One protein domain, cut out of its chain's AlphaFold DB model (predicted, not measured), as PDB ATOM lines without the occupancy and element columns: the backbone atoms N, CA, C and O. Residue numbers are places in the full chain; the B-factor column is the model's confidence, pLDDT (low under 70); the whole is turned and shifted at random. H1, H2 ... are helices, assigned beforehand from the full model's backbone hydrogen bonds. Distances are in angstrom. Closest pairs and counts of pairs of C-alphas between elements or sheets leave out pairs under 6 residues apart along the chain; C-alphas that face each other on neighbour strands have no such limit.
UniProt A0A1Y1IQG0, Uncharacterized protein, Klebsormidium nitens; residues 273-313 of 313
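Overview. This is residues 273 to 313 of the 313 residues of an uncharacterized protein of Klebsormidium nitens (UniProt A0A1Y1IQG0). A long helix, H2, and a shorter one, H1, are joined end to end through a tight link as a wide-open, flat V, and the two arms do not fold back on each other. The printed part has 41 residues with two named helices, H1 then H2, and no named strand; the class is all helix. It is extended, with a radius of gyration of the C-alphas of 17.7 A and spans of 56 by 19 by 6 A.

Along the chain. H2, residues 290 to 310, is 31.2 A from first to last C-alpha and ends with C-alpha 310 at (0.943, -12.963, -17.103). H1, residues 275 to 287, is 18.4 A long and begins with C-alpha 275 at (-2.556, 21.897, -53.719).

Arrangement. H2 and H1 are apart, with no C-alpha of the one within 8 A of the other. Their tight link is Glu 288 and Pro 289. The N-to-C direction is (0.00, -0.35, 0.94) for H2 and (0.07, -0.98, 0.17) for H1. In H1 every O i to N i+4 pair is within hydrogen-bond range; in H2, 16 of 17 are.

Size, cuts and confidence. The C-alphas farthest apart, those of Gly 275 and Gly 313, are 56.0 A apart. The printed part has no cut and ends at the chain's last residue. Its mean pLDDT is 81.2; residues 287 to 293 are under 70.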
ATOM      1  N   SER A 273      -3.322  23.191 -46.691       70.50
ATOM      2  CA  SER A 273      -4.408  23.453 -47.639       70.50
ATOM      3  C   SER A 273      -3.936  23.780 -49.058       70.50
ATOM      4  O   SER A 273      -4.769  23.879 -49.954       70.50
ATOM      5  N   SER A 274      -2.630  23.944 -49.285       85.69
ATOM      6  CA  SER A 274      -2.098  24.143 -50.635       85.69
ATOM      7  C   SER A 274      -2.268  22.874 -51.479       85.69
ATOM      8  O   SER A 274      -2.225  21.756 -50.961       85.69
ATOM      9  N   GLY A 275      -2.424  23.033 -52.797       82.75
ATOM     10  CA  GLY A 275      -2.556  21.897 -53.719       82.75
ATOM     11  C   GLY A 275      -1.370  20.924 -53.646       82.75
ATOM     12  O   GLY A 275      -1.558  19.712 -53.713       82.75
ATOM     13  N   ILE A 276      -0.163  21.443 -53.395       73.44
ATOM     14  CA  ILE A 276       1.057  20.644 -53.194       73.44
ATOM     15  C   ILE A 276       0.980  19.855 -51.877       73.44
ATOM     16  O   ILE A 276       1.285  18.661 -51.858       73.44
ATOM     17  N   GLY A 277       0.501  20.481 -50.796       83.94
ATOM     18  CA  GLY A 277       0.268  19.806 -49.516       83.94
ATOM     19  C   GLY A 277      -0.740  18.659 -49.634       83.94
ATOM     20  O   GLY A 277      -0.497  17.563 -49.127       83.94
ATOM     21  N   GLN A 278      -1.830  18.861 -50.378       83.06
ATOM     22  CA  GLN A 278      -2.845  17.826 -50.596       83.06
ATOM     23  C   GLN A 278      -2.357  16.674 -51.482       83.06
ATOM     24  O   GLN A 278      -2.663  15.513 -51.195       83.06
ATOM     25  N   MET A 279      -1.577  16.968 -52.526       87.69
ATOM     26  CA  MET A 279      -0.974  15.947 -53.387       87.69
ATOM     27  C   MET A 279      -0.004  15.055 -52.598       87.69
ATOM     28  O   MET A 279      -0.055  13.828 -52.708       87.69
ATOM     29  N   TRP A 280       0.824  15.655 -51.738       82.81
ATOM     30  CA  TRP A 280       1.762  14.917 -50.890       82.81
ATOM     31  C   TRP A 280       1.039  14.059 -49.836       82.81
ATOM     32  O   TRP A 280       1.374  12.891 -49.628       82.81
ATOM     33  N   GLU A 281      -0.025  14.590 -49.227       79.50
ATOM     34  CA  GLU A 281      -0.894  13.864 -48.292       79.50
ATOM     35  C   GLU A 281      -1.593  12.660 -48.963       79.50
ATOM     36  O   GLU A 281      -1.727  11.596 -48.346       79.50
ATOM     37  N   GLN A 282      -2.013  12.796 -50.229       83.44
ATOM     38  CA  GLN A 282      -2.582  11.697 -51.019       83.44
ATOM     39  C   GLN A 282      -1.542  10.625 -51.357       83.44
ATOM     40  O   GLN A 282      -1.819   9.440 -51.153       83.44
ATOM     41  N   GLN A 283      -0.342  11.009 -51.803       80.50
ATOM     42  CA  GLN A 283       0.727  10.047 -52.093       80.50
ATOM     43  C   GLN A 283       1.166   9.292 -50.835       80.50
ATOM     44  O   GLN A 283       1.286   8.068 -50.867       80.50
ATOM     45  N   ARG A 284       1.289   9.981 -49.693       82.81
ATOM     46  CA  ARG A 284       1.580   9.351 -48.397       82.81
ATOM     47  C   ARG A 284       0.531   8.300 -48.018       82.81
ATOM     48  O   ARG A 284       0.888   7.205 -47.588       82.81
ATOM     49  N   LYS A 285      -0.759   8.606 -48.204       80.38
ATOM     50  CA  LYS A 285      -1.866   7.665 -47.939       80.38
ATOM     51  C   LYS A 285      -1.908   6.497 -48.929       80.38
ATOM     52  O   LYS A 285      -2.313   5.404 -48.543       80.38
ATOM     53  N   ALA A 286      -1.501   6.711 -50.180       75.38
ATOM     54  CA  ALA A 286      -1.410   5.660 -51.193       75.38
ATOM     55  C   ALA A 286      -0.222   4.710 -50.949       75.38
ATOM     56  O   ALA A 286      -0.320   3.518 -51.239       75.38
ATOM     57  N   TRP A 287       0.873   5.228 -50.386       63.12
ATOM     58  CA  TRP A 287       2.104   4.481 -50.122       63.12
ATOM     59  C   TRP A 287       2.144   3.786 -48.760       63.12
ATOM     60  O   TRP A 287       2.982   2.906 -48.561       63.12
ATOM     61  N   GLU A 288       1.249   4.113 -47.820       69.94
ATOM     62  CA  GLU A 288       1.113   3.321 -46.598       69.94
ATOM     63  C   GLU A 288       0.613   1.905 -46.939       69.94
ATOM     64  O   GLU A 288      -0.535   1.728 -47.363       69.94
ATOM     65  N   PRO A 289       1.427   0.852 -46.731       55.09
ATOM     66  CA  PRO A 289       1.011  -0.496 -47.074       55.09
ATOM     67  C   PRO A 289      -0.154  -0.893 -46.164       55.09
ATOM     68  O   PRO A 289       0.017  -1.040 -44.949       55.09
ATOM     69  N   LYS A 290      -1.339  -1.141 -46.743       57.69
ATOM     70  CA  LYS A 290      -2.525  -1.656 -46.021       57.69
ATOM     71  C   LYS A 290      -2.216  -2.924 -45.197       57.69
ATOM     72  O   LYS A 290      -2.901  -3.211 -44.214       57.69
ATOM     73  N   SER A 291      -1.152  -3.650 -45.543       50.81
ATOM     74  CA  SER A 291      -0.632  -4.811 -44.811       50.81
ATOM     75  C   SER A 291      -0.027  -4.467 -43.442       50.81
ATOM     76  O   SER A 291      -0.232  -5.218 -42.487       50.81
ATOM     77  N   ARG A 292       0.630  -3.307 -43.277       55.69
ATOM     78  CA  ARG A 292       1.256  -2.919 -41.997       55.69
ATOM     79  C   ARG A 292       0.231  -2.607 -40.908       55.69
ATOM     80  O   ARG A 292       0.457  -2.936 -39.746       55.69
ATOM     81  N   SER A 293      -0.922  -2.048 -41.272       67.19
ATOM     82  CA  SER A 293      -2.000  -1.739 -40.319       67.19
ATOM     83  C   SER A 293      -2.618  -3.002 -39.706       67.19
ATOM     84  O   SER A 293      -2.845  -3.075 -38.494       67.19
ATOM     85  N   THR A 294      -2.847  -4.040 -40.514       75.44
ATOM     86  CA  THR A 294      -3.459  -5.286 -40.030       75.44
ATOM     87  C   THR A 294      -2.470  -6.133 -39.235       75.44
ATOM     88  O   THR A 294      -2.836  -6.672 -38.187       75.44
ATOM     89  N   GLU A 295      -1.205  -6.192 -39.653       76.25
ATOM     90  CA  GLU A 295      -0.163  -6.917 -38.924       76.25
ATOM     91  C   GLU A 295       0.185  -6.241 -37.589       76.25
ATOM     92  O   GLU A 295       0.289  -6.912 -36.558       76.25
ATOM     93  N   TRP A 296       0.261  -4.908 -37.557       80.12
ATOM     94  CA  TRP A 296       0.463  -4.160 -36.316       80.12
ATOM     95  C   TRP A 296      -0.703  -4.347 -35.336       80.12
ATOM     96  O   TRP A 296      -0.480  -4.602 -34.149       80.12
ATOM     97  N   ARG A 297      -1.954  -4.331 -35.823       85.25
ATOM     98  CA  ARG A 297      -3.135  -4.648 -34.998       85.25
ATOM     99  C   ARG A 297      -3.096  -6.084 -34.463       85.25
ATOM    100  O   ARG A 297      -3.407  -6.288 -33.288       85.25
ATOM    101  N   LYS A 298      -2.672  -7.065 -35.271       90.31
ATOM    102  CA  LYS A 298      -2.488  -8.464 -34.833       90.31
ATOM    103  C   LYS A 298      -1.415  -8.575 -33.745       90.31
ATOM    104  O   LYS A 298      -1.665  -9.187 -32.708       90.31
ATOM    105  N   ARG A 299      -0.259  -7.925 -33.924       89.25
ATOM    106  CA  ARG A 299       0.826  -7.900 -32.924       89.25
ATOM    107  C   ARG A 299       0.389  -7.225 -31.621       89.25
ATOM    108  O   ARG A 299       0.700  -7.730 -30.545       89.25
ATOM    109  N   ARG A 300      -0.379  -6.133 -31.698       93.06
ATOM    110  CA  ARG A 300      -0.911  -5.435 -30.518       93.06
ATOM    111  C   ARG A 300      -1.932  -6.280 -29.752       93.06
ATOM    112  O   ARG A 300      -1.851  -6.337 -28.529       93.06
ATOM    113  N   ARG A 301      -2.836  -6.982 -30.450       93.44
ATOM    114  CA  ARG A 301      -3.761  -7.940 -29.815       93.44
ATOM    115  C   ARG A 301      -3.003  -9.080 -29.135       93.44
ATOM    116  O   ARG A 301      -3.258  -9.339 -27.969       93.44
ATOM    117  N   LYS A 302      -2.012  -9.676 -29.810       94.00
ATOM    118  CA  LYS A 302      -1.195 -10.761 -29.241       94.00
ATOM    119  C   LYS A 302      -0.467 -10.331 -27.959       94.00
ATOM    120  O   LYS A 302      -0.471 -11.078 -26.989       94.00
ATOM    121  N   ARG A 303       0.101  -9.117 -27.926       93.94
ATOM    122  CA  ARG A 303       0.734  -8.565 -26.712       93.94
ATOM    123  C   ARG A 303      -0.263  -8.335 -25.577       93.94
ATOM    124  O   ARG A 303       0.050  -8.654 -24.440       93.94
ATOM    125  N   ALA A 304      -1.457  -7.824 -25.879       92.00
ATOM    126  CA  ALA A 304      -2.499  -7.636 -24.869       92.00
ATOM    127  C   ALA A 304      -2.983  -8.973 -24.280       92.00
ATOM    128  O   ALA A 304      -3.237  -9.054 -23.083       92.00
ATOM    129  N   THR A 305      -3.073 -10.027 -25.098       93.81
ATOM    130  CA  THR A 305      -3.417 -11.372 -24.619       93.81
ATOM    131  C   THR A 305      -2.325 -11.946 -23.721       93.81
ATOM    132  O   THR A 305      -2.652 -12.443 -22.652       93.81
ATOM    133  N   MET A 306      -1.044 -11.831 -24.099       93.06
ATOM    134  CA  MET A 306       0.057 -12.308 -23.247       93.06
ATOM    135  C   MET A 306       0.114 -11.574 -21.905       93.06
ATOM    136  O   MET A 306       0.185 -12.227 -20.874       93.06
ATOM    137  N   ALA A 307      -0.030 -10.245 -21.903       90.56
ATOM    138  CA  ALA A 307      -0.036  -9.463 -20.665       90.56
ATOM    139  C   ALA A 307      -1.187  -9.853 -19.716       90.56
ATOM    140  O   ALA A 307      -1.059  -9.744 -18.503       90.56
ATOM    141  N   ARG A 308      -2.320 -10.320 -20.256       92.62
ATOM    142  CA  ARG A 308      -3.446 -10.804 -19.448       92.62
ATOM    143  C   ARG A 308      -3.197 -12.199 -18.874       92.62
ATOM    144  O   ARG A 308      -3.663 -12.472 -17.779       92.62
ATOM    145  N   VAL A 309      -2.473 -13.056 -19.597       95.00
ATOM    146  CA  VAL A 309      -2.043 -14.372 -19.092       95.00
ATOM    147  C   VAL A 309      -1.015 -14.198 -17.974       95.00
ATOM    148  O   VAL A 309      -1.156 -14.830 -16.937       95.00
ATOM    149  N   GLU A 310      -0.052 -13.289 -18.140       91.56
ATOM    150  CA  GLU A 310       0.943 -12.963 -17.103       91.56
ATOM    151  C   GLU A 310       0.324 -12.339 -15.845       91.56
ATOM    152  O   GLU A 310       0.845 -12.524 -14.758       91.56
ATOM    153  N   ALA A 311      -0.790 -11.611 -15.966       90.56
ATOM    154  CA  ALA A 311      -1.466 -11.010 -14.815       90.56
ATOM    155  C   ALA A 311      -2.364 -11.988 -14.028       90.56
ATOM    156  O   ALA A 311      -2.890 -11.610 -12.982       90.56
ATOM    157  N   CYS A 312      -2.599 -13.200 -14.542       87.19
ATOM    158  CA  CYS A 312      -3.490 -14.194 -13.932       87.19
ATOM    159  C   CYS A 312      -2.773 -15.470 -13.459       87.19
ATOM    160  O   CYS A 312      -3.453 -16.358 -12.945       87.19
ATOM    161  N   GLY A 313      -1.456 -15.573 -13.656       79.19
ATOM    162  CA  GLY A 313      -0.611 -16.644 -13.117       79.19
ATOM    163  C   GLY A 313       0.247 -16.125 -11.980       79.19
ATOM    164  O   GLY A 313       0.395 -16.872 -10.992       79.19
TER     165      GLY A 313